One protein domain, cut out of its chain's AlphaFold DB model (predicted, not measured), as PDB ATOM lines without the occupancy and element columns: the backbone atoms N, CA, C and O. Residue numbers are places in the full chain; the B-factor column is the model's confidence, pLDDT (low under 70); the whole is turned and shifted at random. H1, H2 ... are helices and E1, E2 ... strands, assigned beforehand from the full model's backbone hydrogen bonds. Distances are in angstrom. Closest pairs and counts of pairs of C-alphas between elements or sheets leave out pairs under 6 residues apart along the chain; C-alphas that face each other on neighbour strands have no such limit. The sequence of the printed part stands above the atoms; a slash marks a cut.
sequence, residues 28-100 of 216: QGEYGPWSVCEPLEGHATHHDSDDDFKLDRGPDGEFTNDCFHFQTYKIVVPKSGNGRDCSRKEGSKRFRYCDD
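This is residues 28 to 100 of the 216 residues of an uncharacterized protein of Toxoplasma gondii (strain ATCC 50611 / Me49) (UniProt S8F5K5). With little regular structure, this is a rod along strand E2, with E3 beside its residues 68 to 72 and E1 beside 73 to 75. In the long loop 32 to 66, residues 38 to 39 pair with E2 and 52 to 53 with E3; residues 80 to 85 stick out at one end, by helix H1. The 73 printed residues, 23 in named elements, hold E1, E2, H1, E3: mixed class, antiparallel sheet E1 - E2 - E3, loose, radius of gyration of the C-alphas 14.4 A, spans 46 by 22 by 18 A.

Find C-alpha 29 at (-36.791, 23.043, 7.561), where E1, residues 29 to 31, begins. E2, residues 67 to 75, runs 27.1 A; H1 is residues 84 to 89; E3, residues 93 to 97, ends at (-33.183, 0.417, 7.350).

Look along E2: hairpin partner E1 has N 30 2.9 A from O 74, and E3 has O 96 2.9 A from N 69. H1, its O i to N i+4 pairs within hydrogen-bond range, only grazes the sheet; C-alphas 73 and 89 are closest, 7.1 A.

The printed part has no cut; E1 to E2 is a long link. Confidence is under 70 at residues 41 to 48, 54, 78 to 87 and 100.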
ATOM      1  N   GLN A  28     -38.997  26.366   9.954       72.62
ATOM      2  CA  GLN A  28     -39.325  25.569   8.788       72.62
ATOM      3  C   GLN A  28     -38.034  25.069   8.145       72.62
ATOM      4  O   GLN A  28     -37.231  25.826   7.591       72.62
ATOM      5  N   GLY A  29     -37.841  23.766   8.245       77.38
ATOM      6  CA  GLY A  29     -36.791  23.043   7.561       77.38
ATOM      7  C   GLY A  29     -37.349  21.784   6.925       77.38
ATOM      8  O   GLY A  29     -38.486  21.377   7.174       77.38
ATOM      9  N   GLU A  30     -36.526  21.179   6.094       85.12
ATOM     10  CA  GLU A  30     -36.853  19.967   5.369       85.12
ATOM     11  C   GLU A  30     -35.715  18.962   5.505       85.12
ATOM     12  O   GLU A  30     -34.557  19.313   5.736       85.12
ATOM     13  N   TYR A  31     -36.059  17.684   5.382       86.94
ATOM     14  CA  TYR A  31     -35.050  16.649   5.249       86.94
ATOM     15  C   TYR A  31     -34.586  16.592   3.797       86.94
ATOM     16  O   TYR A  31     -35.411  16.570   2.882       86.94
ATOM     17  N   GLY A  32     -33.268  16.540   3.604       86.69
ATOM     18  CA  GLY A  32     -32.663  16.333   2.291       86.69
ATOM     19  C   GLY A  32     -32.954  14.941   1.703       86.69
ATOM     20  O   GLY A  32     -33.726  14.163   2.268       86.69
ATOM     21  N   PRO A  33     -32.336  14.588   0.564       89.69
ATOM     22  CA  PRO A  33     -32.449  13.247  -0.005       89.69
ATOM     23  C   PRO A  33     -31.834  12.191   0.925       89.69
ATOM     24  O   PRO A  33     -30.922  12.492   1.694       89.69
ATOM     25  N   TRP A  34     -32.334  10.950   0.852       87.25
ATOM     26  CA  TRP A  34     -31.725   9.827   1.577       87.25
ATOM     27  C   TRP A  34     -30.291   9.617   1.100       87.25
ATOM     28  O   TRP A  34     -30.026   9.670  -0.105       87.25
ATOM     29  N   SER A  35     -29.388   9.370   2.048       85.38
ATOM     30  CA  SER A  35     -28.033   8.925   1.758       85.38
ATOM     31  C   SER A  35     -28.054   7.591   1.007       85.38
ATOM     32  O   SER A  35     -29.066   6.882   0.946       85.38
ATOM     33  N   VAL A  36     -26.902   7.230   0.447       85.00
ATOM     34  CA  VAL A  36     -26.675   5.858  -0.010       85.00
ATOM     35  C   VAL A  36     -26.758   4.921   1.204       85.00
ATOM     36  O   VAL A  36     -26.511   5.347   2.333       85.00
ATOM     37  N   CYS A  37     -27.153   3.667   0.978       84.06
ATOM     38  CA  CYS A  37     -27.102   2.639   2.012       84.06
ATOM     39  C   CYS A  37     -25.665   2.420   2.477       84.06
ATOM     40  O   CYS A  37     -24.783   2.134   1.663       84.06
ATOM     41  N   GLU A  38     -25.465   2.498   3.783       78.56
ATOM     42  CA  GLU A  38     -24.184   2.325   4.449       78.56
ATOM     43  C   GLU A  38     -24.277   1.191   5.480       78.56
ATOM     44  O   GLU A  38     -25.358   0.930   6.025       78.56
ATOM     45  N   PRO A  39     -23.168   0.477   5.736       76.38
ATOM     46  CA  PRO A  39     -23.118  -0.514   6.795       76.38
ATOM     47  C   PRO A  39     -23.211   0.145   8.163       76.38
ATOM     48  O   PRO A  39     -22.659   1.215   8.405       76.38
ATOM     49  N   LEU A  40     -23.851  -0.554   9.093       73.62
ATOM     50  CA  LEU A  40     -24.027  -0.089  10.464       73.62
ATOM     51  C   LEU A  40     -22.726  -0.128  11.292       73.62
ATOM     52  O   LEU A  40     -22.566   0.602  12.274       73.62
ATOM     53  N   GLU A  41     -21.762  -0.935  10.849       64.31
ATOM     54  CA  GLU A  41     -20.426  -1.055  11.429       64.31
ATOM     55  C   GLU A  41     -19.652   0.274  11.296       64.31
ATOM     56  O   GLU A  41     -19.315   0.700  10.196       64.31
ATOM     57  N   GLY A  42     -19.389   0.946  12.424       57.84
ATOM     58  CA  GLY A  42     -18.662   2.226  12.481       57.84
ATOM     59  C   GLY A  42     -19.523   3.469  12.741       57.84
ATOM     60  O   GLY A  42     -18.993   4.480  13.193       57.84
ATOM     61  N   HIS A  43     -20.847   3.388  12.568       61.97
ATOM     62  CA  HIS A  43     -21.785   4.489  12.860       61.97
ATOM     63  C   HIS A  43     -22.525   4.332  14.200       61.97
ATOM     64  O   HIS A  43     -23.307   5.193  14.597       61.97
ATOM     65  N   ALA A  44     -22.272   3.233  14.911       54.81
ATOM     66  CA  ALA A  44     -23.059   2.767  16.050       54.81
ATOM     67  C   ALA A  44     -22.893   3.560  17.365       54.81
ATOM     68  O   ALA A  44     -23.424   3.128  18.387       54.81
ATOM     69  N   THR A  45     -22.143   4.668  17.399       53.94
ATOM     70  CA  THR A  45     -21.689   5.246  18.683       53.94
ATOM     71  C   THR A  45     -21.880   6.747  18.864       53.94
ATOM     72  O   THR A  45     -21.701   7.214  19.988       53.94
ATOM     73  N   HIS A  46     -22.277   7.505  17.839       55.69
ATOM     74  CA  HIS A  46     -22.567   8.932  18.005       55.69
ATOM     75  C   HIS A  46     -24.040   9.207  17.714       55.69
ATOM     76  O   HIS A  46     -24.458   9.251  16.559       55.69
ATOM     77  N   HIS A  47     -24.821   9.349  18.783       65.44
ATOM     78  CA  HIS A  47     -26.221   9.748  18.722       65.44
ATOM     79  C   HIS A  47     -26.343  11.131  19.342       65.44
ATOM     80  O   HIS A  47     -26.127  11.283  20.549       65.44
ATOM     81  N   ASP A  48     -26.698  12.121  18.529       68.44
ATOM     82  CA  ASP A  48     -27.104  13.405  19.074       68.44
ATOM     83  C   ASP A  48     -28.530  13.281  19.616       68.44
ATOM     84  O   ASP A  48     -29.363  12.544  19.089       68.44
ATOM     85  N   SER A  49     -28.839  14.002  20.695       71.19
ATOM     86  CA  SER A  49     -30.161  13.947  21.340       71.19
ATOM     87  C   SER A  49     -31.321  14.330  20.416       71.19
ATOM     88  O   SER A  49     -32.477  14.056  20.729       71.19
ATOM     89  N   ASP A  50     -31.002  15.015  19.322       72.38
ATOM     90  CA  ASP A  50     -31.947  15.561  18.356       72.38
ATOM     91  C   ASP A  50     -32.101  14.660  17.111       72.38
ATOM     92  O   ASP A  50     -32.923  14.956  16.240       72.38
ATOM     93  N   ASP A  51     -31.354  13.551  17.037       75.06
ATOM     94  CA  ASP A  51     -31.456  12.564  15.963       75.06
ATOM     95  C   ASP A  51     -32.686  11.657  16.135       75.06
ATOM     96  O   ASP A  51     -32.938  11.086  17.198       75.06
ATOM     97  N   ASP A  52     -33.435  11.443  15.049       73.19
ATOM     98  CA  ASP A  52     -34.536  10.474  15.009       73.19
ATOM     99  C   ASP A  52     -33.983   9.082  14.669       73.19
ATOM    100  O   ASP A  52     -34.061   8.595  13.531       73.19
ATOM    101  N   PHE A  53     -33.354   8.467  15.669       75.12
ATOM    102  CA  PHE A  53     -32.762   7.139  15.563       75.12
ATOM    103  C   PHE A  53     -33.803   6.052  15.871       75.12
ATOM    104  O   PHE A  53     -33.999   5.646  17.016       75.12
ATOM    105  N   LYS A  54     -34.485   5.573  14.823       69.38
ATOM    106  CA  LYS A  54     -35.474   4.482  14.891       69.38
ATOM    107  C   LYS A  54     -34.959   3.215  14.208       69.38
ATOM    108  O   LYS A  54     -35.532   2.768  13.216       69.38
ATOM    109  N   LEU A  55     -33.851   2.671  14.705       77.50
ATOM    110  CA  LEU A  55     -33.356   1.362  14.279       77.50
ATOM    111  C   LEU A  55     -33.661   0.336  15.372       77.50
ATOM    112  O   LEU A  55     -33.175   0.456  16.498       77.50
ATOM    113  N   ASP A  56     -34.502  -0.639  15.035       78.31
ATOM    114  CA  ASP A  56     -34.957  -1.666  15.967       78.31
ATOM    115  C   ASP A  56     -33.820  -2.609  16.360       78.31
ATOM    116  O   ASP A  56     -32.975  -2.997  15.548       78.31
ATOM    117  N   ARG A  57     -33.821  -3.029  17.622       79.44
ATOM    118  CA  ARG A  57     -32.862  -4.008  18.127       79.44
ATOM    119  C   ARG A  57     -33.548  -5.346  18.352       79.44
ATOM    120  O   ARG A  57     -34.683  -5.394  18.828       79.44
ATOM    121  N   GLY A  58     -32.841  -6.415  18.015       78.56
ATOM    122  CA  GLY A  58     -33.227  -7.778  18.313       78.56
ATOM    123  C   GLY A  58     -33.234  -8.060  19.821       78.56
ATOM    124  O   GLY A  58     -32.806  -7.236  20.636       78.56
ATOM    125  N   PRO A  59     -33.728  -9.241  20.226       78.00
ATOM    126  CA  PRO A  59     -33.770  -9.659  21.630       78.00
ATOM    127  C   PRO A  59     -32.377  -9.813  22.267       78.00
ATOM    128  O   PRO A  59     -32.249  -9.801  23.488       78.00
ATOM    129  N   ASP A  60     -31.346  -9.961  21.443       78.75
ATOM    130  CA  ASP A  60     -29.923  -9.975  21.783       78.75
ATOM    131  C   ASP A  60     -29.328  -8.569  21.992       78.75
ATOM    132  O   ASP A  60     -28.204  -8.443  22.473       78.75
ATOM    133  N   GLY A  61     -30.085  -7.508  21.692       74.31
ATOM    134  CA  GLY A  61     -29.638  -6.117  21.795       74.31
ATOM    135  C   GLY A  61     -28.848  -5.620  20.580       74.31
ATOM    136  O   GLY A  61     -28.448  -4.449  20.565       74.31
ATOM    137  N   GLU A  62     -28.669  -6.479  19.575       76.62
ATOM    138  CA  GLU A  62     -28.036  -6.169  18.293       76.62
ATOM    139  C   GLU A  62     -29.034  -5.529  17.328       76.62
ATOM    140  O   GLU A  62     -30.248  -5.625  17.499       76.62
ATOM    141  N   PHE A  63     -28.538  -4.836  16.306       77.12
ATOM    142  CA  PHE A  63     -29.404  -4.241  15.289       77.12
ATOM    143  C   PHE A  63     -30.057  -5.316  14.423       77.12
ATOM    144  O   PHE A  63     -29.432  -6.308  14.063       77.12
ATOM    145  N   THR A  64     -31.320  -5.096  14.055       77.06
ATOM    146  CA  THR A  64     -32.109  -6.113  13.335       77.06
ATOM    147  C   THR A  64     -31.676  -6.261  11.871       77.06
ATOM    148  O   THR A  64     -31.999  -7.251  11.219       77.06
ATOM    149  N   ASN A  65     -30.960  -5.272  11.335       76.25
ATOM    150  CA  ASN A  65     -30.438  -5.274   9.977       76.25
ATOM    151  C   ASN A  65     -29.077  -4.559   9.934       76.25
ATOM    152  O   ASN A  65     -28.784  -3.699  10.771       76.25
ATOM    153  N   ASP A  66     -28.273  -4.908   8.935       76.50
ATOM    154  CA  ASP A  66     -26.852  -4.560   8.850       76.50
ATOM    155  C   ASP A  66     -26.590  -3.249   8.101       76.50
ATOM    156  O   ASP A  66     -25.468  -2.737   8.121       76.50
ATOM    157  N   CYS A  67     -27.613  -2.694   7.447       80.56
ATOM    158  CA  CYS A  67     -27.486  -1.514   6.598       80.56
ATOM    159  C   CYS A  67     -28.572  -0.494   6.876       80.56
ATOM    160  O   CYS A  67     -29.738  -0.833   7.096       80.56
ATOM    161  N   PHE A  68     -28.199   0.772   6.781       84.75
ATOM    162  CA  PHE A  68     -29.112   1.880   6.980       84.75
ATOM    163  C   PHE A  68     -28.818   2.998   5.983       84.75
ATOM    164  O   PHE A  68     -27.768   3.047   5.347       84.75
ATOM    165  N   HIS A  69     -29.757   3.920   5.861       86.94
ATOM    166  CA  HIS A  69     -29.522   5.219   5.251       86.94
ATOM    167  C   HIS A  69     -30.031   6.316   6.178       86.94
ATOM    168  O   HIS A  69     -30.847   6.073   7.079       86.94
ATOM    169  N   PHE A  70     -29.548   7.534   5.975       87.19
ATOM    170  CA  PHE A  70     -29.947   8.675   6.779       87.19
ATOM    171  C   PHE A  70     -30.341   9.872   5.922       87.19
ATOM    172  O   PHE A  70     -29.988   9.982   4.749       87.19
ATOM    173  N   GLN A  71     -31.099  10.781   6.521       88.75
ATOM    174  CA  GLN A  71     -31.347  12.107   5.969       88.75
ATOM    175  C   GLN A  71     -30.984  13.160   6.987       88.75
ATOM    176  O   GLN A  71     -31.365  13.046   8.148       88.75
ATOM    177  N   THR A  72     -30.329  14.208   6.512       87.81
ATOM    178  CA  THR A  72     -29.981  15.373   7.317       87.81
ATOM    179  C   THR A  72     -31.071  16.434   7.186       87.81
ATOM    180  O   THR A  72     -31.527  16.734   6.076       87.81
ATOM    181  N   TYR A  73     -31.500  16.990   8.314       85.19
ATOM    182  CA  TYR A  73     -32.429  18.109   8.374       85.19
ATOM    183  C   TYR A  73     -31.699  19.422   8.101       85.19
ATOM    184  O   TYR A  73     -30.661  19.707   8.706       85.19
ATOM    185  N   LYS A  74     -32.265  20.245   7.221       86.25
ATOM    186  CA  LYS A  74     -31.755  21.579   6.905       86.25
ATOM    187  C   LYS A  74     -32.852  22.616   7.088       86.25
ATOM    188  O   LYS A  74     -33.994  22.399   6.690       86.25
ATOM    189  N   ILE A  75     -32.502  23.764   7.654       81.19
ATOM    190  CA  ILE A  75     -33.420  24.897   7.771       81.19
ATOM    191  C   ILE A  75     -33.496  25.612   6.420       81.19
ATOM    192  O   ILE A  75     -32.473  25.977   5.843       81.19
ATOM    193  N   VAL A  76     -34.713  25.805   5.908       73.94
ATOM    194  CA  VAL A  76     -34.958  26.470   4.616       73.94
ATOM    195  C   VAL A  76     -35.281  27.945   4.827       73.94
ATOM    196  O   VAL A  76     -34.842  28.794   4.054       73.94
ATOM    197  N   VAL A  77     -36.012  28.261   5.900       70.75
ATOM    198  CA  VAL A  77     -36.355  29.636   6.267       70.75
ATOM    199  C   VAL A  77     -35.686  29.975   7.600       70.75
ATOM    200  O   VAL A  77     -36.092  29.431   8.630       70.75
ATOM    201  N   PRO A  78     -34.668  30.855   7.627       55.72
ATOM    202  CA  PRO A  78     -34.097  31.323   8.884       55.72
ATOM    203  C   PRO A  78     -35.143  32.173   9.622       55.72
ATOM    204  O   PRO A  78     -35.670  33.140   9.069       55.72
ATOM    205  N   LYS A  79     -35.491  31.795  10.858       56.81
ATOM    206  CA  LYS A  79     -36.551  32.462  11.626       56.81
ATOM    207  C   LYS A  79     -36.042  33.734  12.316       56.81
ATOM    208  O   LYS A  79     -34.921  33.776  12.817       56.81
ATOM    209  N   SER A  80     -36.898  34.755  12.392       54.28
ATOM    210  CA  SER A  80     -36.718  35.913  13.273       54.28
ATOM    211  C   SER A  80     -36.814  35.488  14.744       54.28
ATOM    212  O   SER A  80     -37.867  35.017  15.172       54.28
ATOM    213  N   GLY A  81     -35.739  35.665  15.512       59.38
ATOM    214  CA  GLY A  81     -35.646  35.238  16.912       59.38
ATOM    215  C   GLY A  81     -34.190  35.032  17.335       59.38
ATOM    216  O   GLY A  81     -33.275  35.332  16.571       59.38
ATOM    217  N   ASN A  82     -33.959  34.517  18.549       56.03
ATOM    218  CA  ASN A  82     -32.607  34.230  19.054       56.03
ATOM    219  C   ASN A  82     -31.996  32.948  18.438       56.03
ATOM    220  O   ASN A  82     -30.822  32.663  18.675       56.03
ATOM    221  N   GLY A  83     -32.772  32.168  17.670       57.12
ATOM    222  CA  GLY A  83     -32.294  31.169  16.702       57.12
ATOM    223  C   GLY A  83     -31.671  29.890  17.274       57.12
ATOM    224  O   GLY A  83     -31.331  28.993  16.504       57.12
ATOM    225  N   ARG A  84     -31.527  29.773  18.601       61.56
ATOM    226  CA  ARG A  84     -30.781  28.679  19.255       61.56
ATOM    227  C   ARG A  84     -31.427  27.301  19.111       61.56
ATOM    228  O   ARG A  84     -30.724  26.346  18.804       61.56
ATOM    229  N   ASP A  85     -32.740  27.182  19.309       60.78
ATOM    230  CA  ASP A  85     -33.417  25.874  19.219       60.78
ATOM    231  C   ASP A  85     -33.516  25.387  17.768       60.78
ATOM    232  O   ASP A  85     -33.503  24.191  17.482       60.78
ATOM    233  N   CYS A  86     -33.544  26.327  16.831       64.00
ATOM    234  CA  CYS A  86     -33.567  26.036  15.412       64.00
ATOM    235  C   CYS A  86     -32.202  25.577  14.926       64.00
ATOM    236  O   CYS A  86     -32.116  24.497  14.346       64.00
ATOM    237  N   SER A  87     -31.137  26.323  15.246       65.62
ATOM    238  CA  SER A  87     -29.772  25.922  14.890       65.62
ATOM    239  C   SER A  87     -29.392  24.575  15.500       65.62
ATOM    240  O   SER A  87     -28.577  23.865  14.930       65.62
ATOM    241  N   ARG A  88     -29.979  24.205  16.646       73.81
ATOM    242  CA  ARG A  88     -29.763  22.897  17.269       73.81
ATOM    243  C   ARG A  88     -30.318  21.742  16.433       73.81
ATOM    244  O   ARG A  88     -29.725  20.674  16.404       73.81
ATOM    245  N   LYS A  89     -31.455  21.948  15.760       73.19
ATOM    246  CA  LYS A  89     -32.082  20.924  14.912       73.19
ATOM    247  C   LYS A  89     -31.448  20.845  13.520       73.19
ATOM    248  O   LYS A  89     -31.597  19.837  12.830       73.19
ATOM    249  N   GLU A  90     -30.774  21.901  13.076       80.00
ATOM    250  CA  GLU A  90     -29.999  21.877  11.838       80.00
ATOM    251  C   GLU A  90     -28.874  20.842  11.932       80.00
ATOM    252  O   GLU A  90     -28.139  20.797  12.911       80.00
ATOM    253  N   GLY A  91     -28.768  19.970  10.930       79.31
ATOM    254  CA  GLY A  91     -27.808  18.866  10.956       79.31
ATOM    255  C   GLY A  91     -28.318  17.592  11.636       79.31
ATOM    256  O   GLY A  91     -27.689  16.551  11.450       79.31
ATOM    257  N   SER A  92     -29.467  17.633  12.329       84.62
ATOM    258  CA  SER A  92     -30.084  16.425  12.899       84.62
ATOM    259  C   SER A  92     -30.369  15.388  11.818       84.62
ATOM    260  O   SER A  92     -30.776  15.715  10.692       84.62
ATOM    261  N   LYS A  93     -30.154  14.122  12.153       86.12
ATOM    262  CA  LYS A  93     -30.280  12.998  11.232       86.12
ATOM    263  C   LYS A  93     -31.474  12.133  11.601       86.12
ATOM    264  O   LYS A  93     -31.797  11.934  12.765       86.12
ATOM    265  N   ARG A  94     -32.137  11.584  10.587       86.12
ATOM    266  CA  ARG A  94     -33.105  10.494  10.762       86.12
ATOM    267  C   ARG A  94     -32.607   9.249  10.063       86.12
ATOM    268  O   ARG A  94     -32.127   9.350   8.936       86.12
ATOM    269  N   PHE A  95     -32.762   8.102  10.707       86.81
ATOM    270  CA  PHE A  95     -32.184   6.839  10.260       86.81
ATOM    271  C   PHE A  95     -33.281   5.833   9.927       86.81
ATOM    272  O   PHE A  95     -34.304   5.774  10.612       86.81
ATOM    273  N   ARG A  96     -33.075   5.048   8.868       86.94
ATOM    274  CA  ARG A  96     -33.951   3.929   8.492       86.94
ATOM    275  C   ARG A  96     -33.143   2.778   7.924       86.94
ATOM    276  O   ARG A  96     -32.092   2.995   7.326       86.94
ATOM    277  N   TYR A  97     -33.678   1.574   8.075       85.69
ATOM    278  CA  TYR A  97     -33.183   0.417   7.350       85.69
ATOM    279  C   TYR A  97     -33.447   0.556   5.860       85.69
ATOM    280  O   TYR A  97     -34.454   1.138   5.451       85.69
ATOM    281  N   CYS A  98     -32.544  -0.004   5.069       83.12
ATOM    282  CA  CYS A  98     -32.759  -0.150   3.647       83.12
ATOM    283  C   CYS A  98     -32.771  -1.622   3.240       83.12
ATOM    284  O   CYS A  98     -32.116  -2.459   3.859       83.12
ATOM    285  N   ASP A  99     -33.546  -1.917   2.198       76.56
ATOM    286  CA  ASP A  99     -33.782  -3.287   1.738       76.56
ATOM    287  C   ASP A  99     -32.633  -3.825   0.871       76.56
ATOM    288  O   ASP A  99     -32.485  -5.035   0.718       76.56
ATOM    289  N   ASP A 100     -31.813  -2.935   0.296       69.12
ATOM    290  CA  ASP A 100     -30.747  -3.294  -0.639       69.12
ATOM    291  C   ASP A 100     -29.356  -2.911  -0.111       69.12
ATOM    292  O   ASP A 100     -28.877  -1.785  -0.256       69.12
TER     293      ASP A 100